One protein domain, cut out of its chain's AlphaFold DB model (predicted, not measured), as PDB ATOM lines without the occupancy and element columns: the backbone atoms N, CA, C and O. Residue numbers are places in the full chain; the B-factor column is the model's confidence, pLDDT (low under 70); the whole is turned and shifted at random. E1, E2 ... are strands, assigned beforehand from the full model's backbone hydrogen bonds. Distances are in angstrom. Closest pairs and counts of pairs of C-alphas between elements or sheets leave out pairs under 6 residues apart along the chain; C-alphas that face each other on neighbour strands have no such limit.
ATOM      1  N   GLY A 345     282.681 259.899 201.151       95.31
ATOM      2  CA  GLY A 345     283.367 259.847 202.455       95.31
ATOM      3  C   GLY A 345     284.788 259.267 202.392       95.31
ATOM      4  O   GLY A 345     285.037 258.341 201.625       95.31
ATOM      5  N   PHE A 346     285.725 259.767 203.208       97.56
ATOM      6  CA  PHE A 346     287.051 259.140 203.349       97.56
ATOM      7  C   PHE A 346     287.006 257.934 204.289       97.56
ATOM      8  O   PHE A 346     287.527 256.868 203.974       97.56
ATOM      9  N   GLU A 347     286.397 258.123 205.455       98.00
ATOM     10  CA  GLU A 347     286.187 257.107 206.477       98.00
ATOM     11  C   GLU A 347     284.961 256.226 206.177       98.00
ATOM     12  O   GLU A 347     284.005 256.672 205.529       98.00
ATOM     13  N   PRO A 348     284.937 254.980 206.675       98.12
ATOM     14  CA  PRO A 348     283.755 254.142 206.578       98.12
ATOM     15  C   PRO A 348     282.634 254.691 207.465       98.12
ATOM     16  O   PRO A 348     282.860 255.241 208.537       98.12
ATOM     17  N   ARG A 349     281.383 254.487 207.061       97.50
ATOM     18  CA  ARG A 349     280.213 254.771 207.896       97.50
ATOM     19  C   ARG A 349     280.024 253.734 209.005       97.50
ATOM     20  O   ARG A 349     279.439 254.051 210.039       97.50
ATOM     21  N   THR A 350     280.520 252.520 208.789       97.62
ATOM     22  CA  THR A 350     280.469 251.411 209.744       97.62
ATOM     23  C   THR A 350     281.776 250.634 209.695       97.62
ATOM     24  O   THR A 350     282.250 250.300 208.610       97.62
ATOM     25  N   ILE A 351     282.322 250.334 210.874       98.25
ATOM     26  CA  ILE A 351     283.437 249.407 211.069       98.25
ATOM     27  C   ILE A 351     282.918 248.284 211.951       98.25
ATOM     28  O   ILE A 351     282.439 248.538 213.056       98.25
ATOM     29  N   ARG A 352     283.016 247.052 211.465       97.81
ATOM     30  CA  ARG A 352     282.880 245.848 212.276       97.81
ATOM     31  C   ARG A 352     284.264 245.326 212.573       97.81
ATOM     32  O   ARG A 352     284.943 244.854 211.667       97.81
ATOM     33  N   ASN A 353     284.686 245.450 213.820       97.25
ATOM     34  CA  ASN A 353     285.984 244.993 214.275       97.25
ATOM     35  C   ASN A 353     285.859 243.574 214.837       97.25
ATOM     36  O   ASN A 353     285.477 243.381 215.993       97.25
ATOM     37  N   TYR A 354     286.222 242.566 214.043       96.31
ATOM     38  CA  TYR A 354     286.134 241.166 214.465       96.31
ATOM     39  C   TYR A 354     287.156 240.790 215.547       96.31
ATOM     40  O   TYR A 354     287.112 239.682 216.082       96.31
ATOM     41  N   ARG A 355     288.053 241.708 215.941       92.44
ATOM     42  CA  ARG A 355     288.881 241.558 217.151       92.44
ATOM     43  C   ARG A 355     288.075 241.715 218.442       92.44
ATOM     44  O   ARG A 355     288.550 241.277 219.478       92.44
ATOM     45  N   LEU A 356     286.859 242.265 218.376       89.75
ATOM     46  CA  LEU A 356     285.911 242.368 219.495       89.75
ATOM     47  C   LEU A 356     285.107 241.075 219.723       89.75
ATOM     48  O   LEU A 356     284.029 241.103 220.313       89.75
ATOM     49  N   ARG A 357     285.571 239.943 219.190       90.25
ATOM     50  CA  ARG A 357     284.954 238.636 219.422       90.25
ATOM     51  C   ARG A 357     285.303 238.130 220.821       90.25
ATOM     52  O   ARG A 357     286.453 238.228 221.242       90.25
ATOM     53  N   ASN A 358     284.332 237.539 221.507       85.44
ATOM     54  CA  ASN A 358     284.526 236.971 222.832       85.44
ATOM     55  C   ASN A 358     284.335 235.452 222.784       85.44
ATOM     56  O   ASN A 358     283.214 234.947 222.709       85.44
ATOM     57  N   HIS A 359     285.444 234.713 222.841       83.50
ATOM     58  CA  HIS A 359     285.423 233.249 222.785       83.50
ATOM     59  C   HIS A 359     284.820 232.597 224.041       83.50
ATOM     60  O   HIS A 359     284.485 231.416 223.990       83.50
ATOM     61  N   GLU A 360     284.704 233.317 225.163       78.75
ATOM     62  CA  GLU A 360     284.097 232.781 226.389       78.75
ATOM     63  C   GLU A 360     282.571 232.766 226.289       78.75
ATOM     64  O   GLU A 360     281.928 231.815 226.728       78.75
ATOM     65  N   THR A 361     281.988 233.813 225.700       76.75
ATOM     66  CA  THR A 361     280.532 233.945 225.549       76.75
ATOM     67  C   THR A 361     280.022 233.476 224.186       76.75
ATOM     68  O   THR A 361     278.823 233.255 224.022       76.75
ATOM     69  N   GLY A 362     280.911 233.350 223.196       75.69
ATOM     70  CA  GLY A 362     280.564 233.092 221.798       75.69
ATOM     71  C   GLY A 362     279.837 234.259 221.116       75.69
ATOM     72  O   GLY A 362     279.296 234.099 220.019       75.69
ATOM     73  N   ALA A 363     279.817 235.428 221.758       79.50
ATOM     74  CA  ALA A 363     279.174 236.656 221.304       79.50
ATOM     75  C   ALA A 363     280.222 237.771 221.129       79.50
ATOM     76  O   ALA A 363     281.352 237.638 221.589       79.50
ATOM     77  N   PRO A 364     279.905 238.873 220.439       81.12
ATOM     78  CA  PRO A 364     280.814 240.011 220.386       81.12
ATOM     79  C   PRO A 364     280.732 240.874 221.658       81.12
ATOM     80  O   PRO A 364     279.653 241.044 222.223       81.12
ATOM     81  N   ASP A 365     281.846 241.492 222.059       81.75
ATOM     82  CA  ASP A 365     281.908 242.464 223.169       81.75
ATOM     83  C   ASP A 365     281.180 243.784 222.842       81.75
ATOM     84  O   ASP A 365     280.836 244.562 223.732       81.75
ATOM     85  N   GLN A 366     280.932 244.038 221.555       85.88
ATOM     86  CA  GLN A 366     280.090 245.123 221.053       85.88
ATOM     87  C   GLN A 366     278.997 244.556 220.148       85.88
ATOM     88  O   GLN A 366     279.277 243.636 219.379       85.88
ATOM     89  N   PRO A 367     277.768 245.108 220.151       89.56
ATOM     90  CA  PRO A 367     276.702 244.631 219.278       89.56
ATOM     91  C   PRO A 367     277.163 244.517 217.820       89.56
ATOM     92  O   PRO A 367     277.542 245.504 217.188       89.56
ATOM     93  N   TYR A 368     277.144 243.291 217.292       93.00
ATOM     94  CA  TYR A 368     277.511 242.981 215.906       93.00
ATOM     95  C   TYR A 368     278.919 243.461 215.505       93.00
ATOM     96  O   TYR A 368     279.135 243.839 214.351       93.00
ATOM     97  N   TYR A 369     279.861 243.459 216.459       95.81
ATOM     98  CA  TYR A 369     281.252 243.908 216.298       95.81
ATOM     99  C   TYR A 369     281.398 245.393 215.934       95.81
ATOM    100  O   TYR A 369     282.477 245.819 215.526       95.81
ATOM    101  N   ALA A 370     280.324 246.181 216.024       96.12
ATOM    102  CA  ALA A 370     280.313 247.549 215.533       96.12
ATOM    103  C   ALA A 370     281.126 248.479 216.441       96.12
ATOM    104  O   ALA A 370     280.881 248.569 217.643       96.12
ATOM    105  N   GLU A 371     282.054 249.216 215.840       96.75
ATOM    106  CA  GLU A 371     282.812 250.246 216.539       96.75
ATOM    107  C   GLU A 371     281.924 251.468 216.812       96.75
ATOM    108  O   GLU A 371     281.312 252.008 215.881       96.75
ATOM    109  N   PRO A 372     281.847 251.945 218.067       94.62
ATOM    110  CA  PRO A 372     280.979 253.063 218.426       94.62
ATOM    111  C   PRO A 372     281.514 254.407 217.920       94.62
ATOM    112  O   PRO A 372     280.754 255.367 217.775       94.62
ATOM    113  N   ILE A 373     282.822 254.495 217.670       95.25
ATOM    114  CA  ILE A 373     283.506 255.707 217.222       95.25
ATOM    115  C   ILE A 373     284.258 255.381 215.939       95.25
ATOM    116  O   ILE A 373     285.171 254.563 215.931       95.25
ATOM    117  N   ILE A 374     283.899 256.072 214.859       97.25
ATOM    118  CA  ILE A 374     284.617 255.985 213.588       97.25
ATOM    119  C   ILE A 374     285.750 257.023 213.585       97.25
ATOM    120  O   ILE A 374     285.457 258.222 213.693       97.25
ATOM    121  N   PRO A 375     287.025 256.607 213.437       96.69
ATOM    122  CA  PRO A 375     288.149 257.528 213.303       96.69
ATOM    123  C   PRO A 375     287.966 258.484 212.121       96.69
ATOM    124  O   PRO A 375     287.606 258.076 211.016       96.69
ATOM    125  N   ARG A 376     288.242 259.773 212.338       94.94
ATOM    126  CA  ARG A 376     288.188 260.777 211.267       94.94
ATOM    127  C   ARG A 376     289.466 260.741 210.443       94.94
ATOM    128  O   ARG A 376     290.562 260.715 211.001       94.94
ATOM    129  N   VAL A 377     289.307 260.833 209.127       97.38
ATOM    130  CA  VAL A 377     290.419 260.959 208.185       97.38
ATOM    131  C   VAL A 377     290.596 262.430 207.817       97.38
ATOM    132  O   VAL A 377     289.636 263.120 207.473       97.38
ATOM    133  N   ARG A 378     291.831 262.933 207.877       97.38
ATOM    134  CA  ARG A 378     292.180 264.292 207.442       97.38
ATOM    135  C   ARG A 378     293.199 264.235 206.316       97.38
ATOM    136  O   ARG A 378     294.350 263.870 206.543       97.38
ATOM    137  N   LEU A 379     292.798 264.656 205.121       97.31
ATOM    138  CA  LEU A 379     293.716 264.855 204.004       97.31
ATOM    139  C   LEU A 379     294.646 266.043 204.300       97.31
ATOM    140  O   LEU A 379     294.170 267.145 204.575       97.31
ATOM    141  N   LYS A 380     295.960 265.817 204.262       97.88
ATOM    142  CA  LYS A 380     296.992 266.852 204.439       97.88
ATOM    143  C   LYS A 380     297.512 267.342 203.100       97.88
ATOM    144  O   LYS A 380     297.575 268.545 202.872       97.88
ATOM    145  N   GLU A 381     297.855 266.404 202.222       96.69
ATOM    146  CA  GLU A 381     298.439 266.685 200.914       96.69
ATOM    147  C   GLU A 381     297.868 265.738 199.856       96.69
ATOM    148  O   GLU A 381     297.628 264.562 200.121       96.69
ATOM    149  N   ASN A 382     297.666 266.257 198.645       96.06
ATOM    150  CA  ASN A 382     297.313 265.489 197.451       96.06
ATOM    151  C   ASN A 382     298.033 266.127 196.260       96.06
ATOM    152  O   ASN A 382     297.475 266.944 195.524       96.06
ATOM    153  N   ASN A 383     299.317 265.811 196.130       95.56
ATOM    154  CA  ASN A 383     300.192 266.384 195.120       95.56
ATOM    155  C   ASN A 383     300.155 265.508 193.873       95.56
ATOM    156  O   ASN A 383     300.611 264.367 193.889       95.56
ATOM    157  N   ARG A 384     299.638 266.048 192.767       95.00
ATOM    158  CA  ARG A 384     299.612 265.368 191.468       95.00
ATOM    159  C   ARG A 384     300.628 265.982 190.526       95.00
ATOM    160  O   ARG A 384     300.758 267.198 190.431       95.00
ATOM    161  N   SER A 385     301.311 265.125 189.785       92.25
ATOM    162  CA  SER A 385     302.268 265.505 188.755       92.25
ATOM    163  C   SER A 385     302.044 264.668 187.490       92.25
ATOM    164  O   SER A 385     301.327 263.663 187.522       92.25
ATOM    165  N   PRO A 386     302.687 265.023 186.366       92.25
ATOM    166  CA  PRO A 386     302.700 264.167 185.181       92.25
ATOM    167  C   PRO A 386     303.259 262.757 185.439       92.25
ATOM    168  O   PRO A 386     302.921 261.836 184.704       92.25
ATOM    169  N   TYR A 387     304.079 262.579 186.481       92.06
ATOM    170  CA  TYR A 387     304.756 261.316 186.791       92.06
ATOM    171  C   TYR A 387     303.983 260.427 187.777       92.06
ATOM    172  O   TYR A 387     304.238 259.227 187.856       92.06
ATOM    173  N   GLY A 388     303.029 260.987 188.524       96.19
ATOM    174  CA  GLY A 388     302.365 260.265 189.604       96.19
ATOM    175  C   GLY A 388     301.639 261.168 190.595       96.19
ATOM    176  O   GLY A 388     301.488 262.368 190.358       96.19
ATOM    177  N   ALA A 389     301.205 260.582 191.706       97.12
ATOM    178  CA  ALA A 389     300.564 261.283 192.809       97.12
ATOM    179  C   ALA A 389     301.197 260.892 194.151       97.12
ATOM    180  O   ALA A 389     301.562 259.736 194.356       97.12
ATOM    181  N   GLU A 390     301.299 261.852 195.063       97.94
ATOM    182  CA  GLU A 390     301.658 261.638 196.464       97.94
ATOM    183  C   GLU A 390     300.517 262.153 197.337       97.94
ATOM    184  O   GLU A 390     300.090 263.303 197.200       97.94
ATOM    185  N   ILE A 391     300.004 261.291 198.213       98.00
ATOM    186  CA  ILE A 391     298.903 261.624 199.116       98.00
ATOM    187  C   ILE A 391     299.384 261.426 200.544       98.00
ATOM    188  O   ILE A 391     299.942 260.378 200.878       98.00
ATOM    189  N   VAL A 392     299.139 262.428 201.381       98.44
ATOM    190  CA  VAL A 392     299.402 262.374 202.818       98.44
ATOM    191  C   VAL A 392     298.088 262.587 203.545       98.44
ATOM    192  O   VAL A 392     297.413 263.598 203.333       98.44
ATOM    193  N   PHE A 393     297.712 261.650 204.405       98.44
ATOM    194  CA  PHE A 393     296.512 261.755 205.225       98.44
ATOM    195  C   PHE A 393     296.789 261.301 206.652       98.44
ATOM    196  O   PHE A 393     297.756 260.605 206.939       98.44
ATOM    197  N   GLU A 394     295.927 261.723 207.560       98.31
ATOM    198  CA  GLU A 394     296.031 261.446 208.984       98.31
ATOM    199  C   GLU A 394     294.774 260.742 209.476       98.31
ATOM    200  O   GLU A 394     293.667 261.107 209.075       98.31
ATOM    201  N   VAL A 395     294.955 259.781 210.380       98.06
ATOM    202  CA  VAL A 395     293.873 259.117 211.109       98.06
ATOM    203  C   VAL A 395     294.133 259.253 212.604       98.06
ATOM    204  O   VAL A 395     295.255 259.052 213.068       98.06
ATOM    205  N   GLU A 396     293.098 259.610 213.357       96.88
ATOM    206  CA  GLU A 396     293.138 259.707 214.817       96.88
ATOM    207  C   GLU A 396     292.125 258.726 215.409       96.88
ATOM    208  O   GLU A 396     290.915 258.918 215.258       96.88
ATOM    209  N   ALA A 397     292.621 257.660 216.041       96.88
ATOM    210  CA  ALA A 397     291.800 256.575 216.575       96.88
ATOM    211  C   ALA A 397     291.836 256.528 218.113       96.88
ATOM    212  O   ALA A 397     292.872 256.822 218.716       96.88
ATOM    213  N   PRO A 398     290.727 256.159 218.779       95.94
ATOM    214  CA  PRO A 398     290.666 256.104 220.243       95.94
ATOM    215  C   PRO A 398     291.467 254.936 220.842       95.94
ATOM    216  O   PRO A 398     291.919 255.018 221.982       95.94
ATOM    217  N   HIS A 399     291.649 253.859 220.084       96.00
ATOM    218  CA  HIS A 399     292.427 252.677 220.443       96.00
ATOM    219  C   HIS A 399     292.929 251.989 219.172       96.00
ATOM    220  O   HIS A 399     292.569 252.386 218.062       96.00
ATOM    221  N   ALA A 400     293.742 250.946 219.337       96.38
ATOM    222  CA  ALA A 400     294.159 250.128 218.213       96.38
ATOM    223  C   ALA A 400     292.951 249.413 217.585       96.38
ATOM    224  O   ALA A 400     292.151 248.801 218.300       96.38
ATOM    225  N   MET A 401     292.794 249.498 216.263       97.06
ATOM    226  CA  MET A 401     291.649 248.921 215.548       97.06
ATOM    227  C   MET A 401     291.933 248.737 214.048       97.06
ATOM    228  O   MET A 401     292.794 249.422 213.488       97.06
ATOM    229  N   PRO A 402     291.220 247.825 213.368       97.50
ATOM    230  CA  PRO A 402     291.206 247.798 211.917       97.50
ATOM    231  C   PRO A 402     290.507 249.037 211.347       97.50
ATOM    232  O   PRO A 402     289.517 249.525 211.891       97.50
ATOM    233  N   MET A 403     291.037 249.541 210.237       97.62
ATOM    234  CA  MET A 403     290.545 250.726 209.545       97.62
ATOM    235  C   MET A 403     290.701 250.571 208.029       97.62
ATOM    236  O   MET A 403     291.474 249.751 207.520       97.62
ATOM    237  N   GLY A 404     289.981 251.407 207.295       97.94
ATOM    238  CA  GLY A 404     290.230 251.632 205.883       97.94
ATOM    239  C   GLY A 404     289.921 253.071 205.494       97.94
ATOM    240  O   GLY A 404     289.235 253.786 206.223       97.94
ATOM    241  N   VAL A 405     290.439 253.493 204.346       98.56
ATOM    242  CA  VAL A 405     290.231 254.834 203.791       98.56
ATOM    243  C   VAL A 405     289.909 254.724 202.307       98.56
ATOM    244  O   VAL A 405     290.554 253.959 201.587       98.56
ATOM    245  N   THR A 406     288.936 255.504 201.841       98.50
ATOM    246  CA  THR A 406     288.583 255.616 200.421       98.50
ATOM    247  C   THR A 406     288.855 257.005 199.865       98.50
ATOM    248  O   THR A 406     288.561 258.008 200.502       98.50
ATOM    249  N   PHE A 407     289.343 257.074 198.632       97.75
ATOM    250  CA  PHE A 407     289.445 258.299 197.843       97.75
ATOM    251  C   PHE A 407     288.525 258.173 196.629       97.75
ATOM    252  O   PHE A 407     288.864 257.472 195.675       97.75
ATOM    253  N   TRP A 408     287.357 258.818 196.680       97.56
ATOM    254  CA  TRP A 408     286.318 258.734 195.646       97.56
ATOM    255  C   TRP A 408     286.634 259.622 194.446       97.56
ATOM    256  O   TRP A 408     286.443 260.833 194.493       97.56
ATOM    257  N   GLU A 409     287.131 259.000 193.382       95.56
ATOM    258  CA  GLU A 409     287.359 259.553 192.045       95.56
ATOM    259  C   GLU A 409     288.026 258.472 191.177       95.56
ATOM    260  O   GLU A 409     288.331 257.367 191.637       95.56
ATOM    261  N   ASP A 410     288.292 258.784 189.909       95.38
ATOM    262  CA  ASP A 410     288.993 257.856 189.030       95.38
ATOM    263  C   ASP A 410     290.507 257.817 189.302       95.38
ATOM    264  O   ASP A 410     291.274 258.680 188.869       95.38
ATOM    265  N   TRP A 411     290.938 256.747 189.969       95.75
ATOM    266  CA  TRP A 411     292.350 256.396 190.149       95.75
ATOM    267  C   TRP A 411     292.860 255.382 189.117       95.75
ATOM    268  O   TRP A 411     294.021 254.975 189.165       95.75
ATOM    269  N   GLY A 412     292.027 254.995 188.148       94.50
ATOM    270  CA  GLY A 412     292.365 254.080 187.060       94.50
ATOM    271  C   GLY A 412     293.644 254.430 186.282       94.50
ATOM    272  O   GLY A 412     294.354 253.497 185.902       94.50
ATOM    273  N   PRO A 413     294.002 255.713 186.072       95.44
ATOM    274  CA  PRO A 413     295.258 256.106 185.421       95.44
ATOM    275  C   PRO A 413     296.540 255.877 186.239       95.44
ATOM    276  O   PRO A 413     297.631 256.141 185.729       95.44
ATOM    277  N   TYR A 414     296.439 255.427 187.490       96.44
ATOM    278  CA  TYR A 414     297.578 255.247 188.387       96.44
ATOM    279  C   TYR A 414     297.858 253.768 188.680       96.44
ATOM    280  O   TYR A 414     296.986 252.904 188.579       96.44
ATOM    281  N   LEU A 415     299.103 253.483 189.047       96.06
ATOM    282  CA  LEU A 415     299.550 252.226 189.638       96.06
ATOM    283  C   LEU A 415     300.073 252.509 191.039       96.06
ATOM    284  O   LEU A 415     300.707 253.541 191.274       96.06
ATOM    285  N   TRP A 416     299.850 251.561 191.941       96.44
ATOM    286  CA  TRP A 416     300.477 251.577 193.253       96.44
ATOM    287  C   TRP A 416     302.005 251.583 193.131       96.44
ATOM    288  O   TRP A 416     302.564 250.857 192.301       96.44
ATOM    289  N   ASP A 417     302.658 252.419 193.938       96.50
ATOM    290  CA  ASP A 417     304.117 252.474 194.061       96.50
ATOM    291  C   ASP A 417     304.544 252.107 195.490       96.50
ATOM    292  O   ASP A 417     305.205 251.092 195.700       96.50
ATOM    293  N   SER A 418     304.097 252.866 196.499       97.12
ATOM    294  CA  SER A 418     304.425 252.585 197.906       97.12
ATOM    295  C   SER A 418     303.420 253.186 198.888       97.12
ATOM    296  O   SER A 418     302.833 254.226 198.597       97.12
ATOM    297  N   GLY A 419     303.307 252.604 200.083       96.81
ATOM    298  CA  GLY A 419     302.561 253.175 201.206       96.81
ATOM    299  C   GLY A 419     302.861 252.427 202.499       96.81
ATOM    300  O   GLY A 419     302.423 251.293 202.668       96.81
ATOM    301  N   GLU A 420     303.640 253.037 203.391       96.38
ATOM    302  CA  GLU A 420     303.989 252.431 204.680       96.38
ATOM    303  C   GLU A 420     302.746 252.316 205.577       96.38
ATOM    304  O   GLU A 420     301.912 253.221 205.612       96.38
ATOM    305  N   GLY A 421     302.596 251.180 206.266       96.00
ATOM    306  CA  GLY A 421     301.433 250.895 207.116       96.00
ATOM    307  C   GLY A 421     300.151 250.508 206.363       96.00
ATOM    308  O   GLY A 421     299.153 250.177 207.001       96.00
ATOM    309  N   ILE A 422     300.163 250.505 205.025       98.00
ATOM    310  CA  ILE A 422     299.038 250.037 204.208       98.00
ATOM    311  C   ILE A 422     299.158 248.525 204.010       98.00
ATOM    312  O   ILE A 422     300.125 248.038 203.429       98.00
ATOM    313  N   LEU A 423     298.169 247.789 204.514       96.94
ATOM    314  CA  LEU A 423     298.121 246.326 204.488       96.94
ATOM    315  C   LEU A 423     297.632 245.794 203.143       96.94
ATOM    316  O   LEU A 423     298.117 244.774 202.665       96.94
ATOM    317  N   ASP A 424     296.673 246.493 202.542       96.75
ATOM    318  CA  ASP A 424     296.100 246.146 201.249       96.75
ATOM    319  C   ASP A 424     295.549 247.400 200.551       96.75
ATOM    320  O   ASP A 424     295.272 248.419 201.191       96.75
ATOM    321  N   HIS A 425     295.424 247.349 199.227       96.69
ATOM    322  CA  HIS A 425     294.882 248.441 198.430       96.69
ATOM    323  C   HIS A 425     294.093 247.929 197.225       96.69
ATOM    324  O   HIS A 425     294.435 246.929 196.593       96.69
ATOM    325  N   LYS A 426     293.062 248.681 196.832       96.56
ATOM    326  CA  LYS A 426     292.264 248.380 195.640       96.56
ATOM    327  C   LYS A 426     291.963 249.636 194.842       96.56
ATOM    328  O   LYS A 426     291.402 250.589 195.369       96.56
ATOM    329  N   ILE A 427     292.285 249.623 193.550       96.62
ATOM    330  CA  ILE A 427     291.819 250.647 192.609       96.62
ATOM    331  C   ILE A 427     290.588 250.109 191.889       96.62
ATOM    332  O   ILE A 427     290.662 249.224 191.034       96.62
ATOM    333  N   ILE A 428     289.446 250.682 192.229       95.56
ATOM    334  CA  ILE A 428     288.161 250.439 191.595       95.56
ATOM    335  C   ILE A 428     288.038 251.493 190.493       95.56
ATOM    336  O   ILE A 428     287.556 252.600 190.714       95.56
ATOM    337  N   SER A 429     288.589 251.172 189.316       90.44
ATOM    338  CA  SER A 429     288.727 252.115 188.193       90.44
ATOM    339  C   SER A 429     287.413 252.833 187.876       90.44
ATOM    340  O   SER A 429     286.370 252.187 187.755       90.44
ATOM    341  N   GLY A 430     287.482 254.155 187.707       93.38
ATOM    342  CA  GLY A 430     286.329 255.030 187.496       93.38
ATOM    343  C   GLY A 430     285.544 255.398 188.760       93.38
ATOM    344  O   GLY A 430     284.586 256.155 188.650       93.38
ATOM    345  N   GLU A 431     285.904 254.871 189.935       96.19
ATOM    346  CA  GLU A 431     285.067 254.969 191.138       96.19
ATOM    347  C   GLU A 431     285.836 255.434 192.378       96.19
ATOM    348  O   GLU A 431     285.477 256.456 192.959       96.19
ATOM    349  N   LEU A 432     286.848 254.674 192.817       97.62
ATOM    350  CA  LEU A 432     287.604 254.970 194.036       97.62
ATOM    351  C   LEU A 432     288.957 254.250 194.102       97.62
ATOM    352  O   LEU A 432     289.194 253.245 193.427       97.62
ATOM    353  N   MET A 433     289.818 254.730 194.995       98.00
ATOM    354  CA  MET A 433     290.926 253.962 195.563       98.00
ATOM    355  C   MET A 433     290.624 253.650 197.027       98.00
ATOM    356  O   MET A 433     290.266 254.547 197.785       98.00
ATOM    357  N   TYR A 434     290.785 252.391 197.419       98.56
ATOM    358  CA  TYR A 434     290.628 251.893 198.780       98.56
ATOM    359  C   TYR A 434     291.983 251.491 199.358       98.56
ATOM    360  O   TYR A 434     292.800 250.899 198.651       98.56
ATOM    361  N   LEU A 435     292.193 251.791 200.638       98.56
ATOM    362  CA  LEU A 435     293.382 251.447 201.410       98.56
ATOM    363  C   LEU A 435     292.950 250.786 202.719       98.56
ATOM    364  O   LEU A 435     292.184 251.378 203.482       98.56
ATOM    365  N   ARG A 436     293.472 249.598 203.006       98.12
ATOM    366  CA  ARG A 436     293.278 248.866 204.261       98.12
ATOM    367  C   ARG A 436     294.486 249.080 205.168       98.12
ATOM    368  O   ARG A 436     295.621 248.928 204.723       98.12
ATOM    369  N   MET A 437     294.260 249.402 206.440       98.00
ATOM    370  CA  MET A 437     295.331 249.583 207.429       98.00
ATOM    371  C   MET A 437     294.855 249.266 208.844       98.00
ATOM    372  O   MET A 437     293.679 249.419 209.156       98.00
ATOM    373  N   ASN A 438     295.763 248.872 209.725       97.25
ATOM    374  CA  ASN A 438     295.475 248.840 211.156       97.25
ATOM    375  C   ASN A 438     296.057 250.104 211.781       97.25
ATOM    376  O   ASN A 438     297.189 250.467 211.480       97.25
ATOM    377  N   VAL A 439     295.262 250.780 212.605       97.06
ATOM    378  CA  VAL A 439     295.665 252.014 213.284       97.06
ATOM    379  C   VAL A 439     295.928 251.718 214.751       97.06
ATOM    380  O   VAL A 439     295.219 250.916 215.352       97.06
ATOM    381  N   GLU A 440     296.920 252.387 215.324       96.88
ATOM    382  CA  GLU A 440     297.173 252.455 216.766       96.88
ATOM    383  C   GLU A 440     296.326 253.534 217.461       96.88
ATOM    384  O   GLU A 440     295.680 254.361 216.815       96.88
ATOM    385  N   ALA A 441     296.350 253.559 218.795       96.62
ATOM    386  CA  ALA A 441     295.739 254.643 219.557       96.62
ATOM    387  C   ALA A 441     296.444 255.986 219.279       96.62
ATOM    388  O   ALA A 441     297.671 256.089 219.324       96.62
ATOM    389  N   GLY A 442     295.658 257.037 219.053       96.62
ATOM    390  CA  GLY A 442     296.145 258.380 218.762       96.62
ATOM    391  C   GLY A 442     296.308 258.668 217.269       96.62
ATOM    392  O   GLY A 442     295.679 258.054 216.405       96.62
ATOM    393  N   LYS A 443     297.122 259.682 216.974       97.19
ATOM    394  CA  LYS A 443     297.265 260.300 215.651       97.19
ATOM    395  C   LYS A 443     298.386 259.637 214.858       97.19
ATOM    396  O   LYS A 443     299.532 259.641 215.301       97.19
ATOM    397  N   GLN A 444     298.062 259.137 213.674       97.44
ATOM    398  CA  GLN A 444     299.006 258.541 212.730       97.44
ATOM    399  C   GLN A 444     298.908 259.234 211.379       97.44
ATOM    400  O   GLN A 444     297.820 259.602 210.940       97.44
ATOM    401  N   GLU A 445     300.052 259.405 210.727       98.12
ATOM    402  CA  GLU A 445     300.155 259.958 209.382       98.12
ATOM    403  C   GLU A 445     300.566 258.851 208.413       98.12
ATOM    404  O   GLU A 445     301.481 258.079 208.690       98.12
ATOM    405  N   TYR A 446     299.890 258.805 207.274       98.31
ATOM    406  CA  TYR A 446     300.130 257.863 206.196       98.31
ATOM    407  C   TYR A 446     300.528 258.631 204.948       98.31
ATOM    408  O   TYR A 446     299.905 259.635 204.591       98.31
ATOM    409  N   ARG A 447     301.550 258.127 204.261       98.38
ATOM    410  CA  ARG A 447     302.042 258.674 203.002       98.38
ATOM    411  C   ARG A 447     302.025 257.586 201.950       98.38
ATOM    412  O   ARG A 447     302.683 256.560 202.107       98.38
ATOM    413  N   ILE A 448     301.309 257.842 200.866       97.94
ATOM    414  CA  ILE A 448     301.219 256.929 199.733       97.94
ATOM    415  C   ILE A 448     301.733 257.599 198.469       97.94
ATOM    416  O   ILE A 448     301.572 258.804 198.265       97.94
ATOM    417  N   LYS A 449     302.345 256.790 197.612       97.94
ATOM    418  CA  LYS A 449     302.844 257.186 196.302       97.94
ATOM    419  C   LYS A 449     302.226 256.297 195.245       97.94
ATOM    420  O   LYS A 449     302.110 255.081 195.406       97.94
ATOM    421  N   LEU A 450     301.853 256.940 194.155       97.88
ATOM    422  CA  LEU A 450     301.282 256.334 192.973       97.88
ATOM    423  C   LEU A 450     302.086 256.802 191.769       97.88
ATOM    424  O   LEU A 450     302.385 257.989 191.645       97.88
ATOM    425  N   ARG A 451     302.374 255.897 190.841       96.88
ATOM    426  CA  ARG A 451     302.983 256.231 189.547       96.88
ATOM    427  C   ARG A 451     301.911 256.283 188.469       96.88
ATOM    428  O   ARG A 451     300.926 255.549 188.536       96.88
ATOM    429  N   ARG A 452     302.073 257.150 187.475       94.62
ATOM    430  CA  ARG A 452     301.156 257.187 186.328       94.62
ATOM    431  C   ARG A 452     301.398 255.967 185.421       94.62
ATOM    432  O   ARG A 452     302.546 255.544 185.289       94.62
ATOM    433  N   LYS A 453     300.322 255.381 184.881       91.69
ATOM    434  CA  LYS A 453     300.373 254.248 183.936       91.69
ATOM    435  C   LYS A 453     301.078 254.593 182.634       91.69
ATOM    436  O   LYS A 453     300.909 255.744 182.169       91.69
TER     437      LYS A 453
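AT A GLANCE: This is residues 345 to 453 of the 453 residues of an uncharacterized protein of Firmicutes bacterium (UniProt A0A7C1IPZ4). Two antiparallel sheets stand face to face as a sandwich, E2, E3, E8 and E5 in one layer and E4, E7 and E6 in the other, their strands crossed at 39 degrees. From one end of this body the unnamed stretch 354 to 375 loops far out and back, an arm that makes much of the length, while the short strand E1 passes beside E4. The printed part has 109 residues with eight named strands, E1 to E8 in order along the chain, and no named helix; the class is all strand. The sheet orders are E2, E3, E8, E5 and E4, E7, E6. The whole is only just compact, close to loose, with a radius of gyration of the C-alphas of 15.6 A, and spans 55 by 26 by 21 A.

IN THESE COORDINATES: E1 is residues 350 to 353, 9.6 A long, and begins at C-alpha 350 at (280.469, 251.411, 209.744). E2 is residues 376 to 385, 27.0 A long, from C-alpha 376 at (288.188, 260.777, 211.267). E3 is residues 388 to 397, 29.2 A long. E4 is residues 401 to 408, 22.8 A, and E5 is residues 414 to 419, 13.9 A. E6 is residues 422 to 428, 16.7 A, and E7 is residues 432 to 439, 21.1 A. E8, the longest strand, is residues 442 to 452, 32.8 A, and ends at C-alpha 452 at (301.156, 257.187, 186.328).

HOW THE PARTS SIT: E1 pairs with no named strand; its closest C-alpha to E4 is that of Asn 353, 6.4 A from that of Pro 402. E2 and E3 form a hairpin, with N 378 and O 394 2.9 A apart, within hydrogen-bond range. E3 and E8 are antiparallel at 163 degrees, with N 391 and O 448 at 2.9 A. E8 and E5 are antiparallel at 143 degrees, with N 415 and O 451 at 2.8 A. This sheet is twisted, with edge strands E2 and E5. In the other sheet E7 is the inner strand: N 403 and O 437 of E4 and E7 are 2.9 A apart, and N 434 and O 426 of the hairpin E6 and E7 are 2.8 A apart. The parts of the two sheets that face each other are 9.4 A apart centre to centre. Between the sheets, the closest C-alphas of E3 and E7 are those of Ala 397 and Val 439, 6.8 A.

THE WHOLE: The two C-alphas farthest apart, those of Thr 361 and Pro 386, are 55.1 A apart. The printed part has no cut and ends at residue 453, the chain's last. The link E1 to E2, of 22 residues, is long; within it residues 357 to 358 pair antiparallel with residues 363 to 364. The other links between the strands are tight. The mean pLDDT of the printed part is 95.1, and no printed residue is under 70.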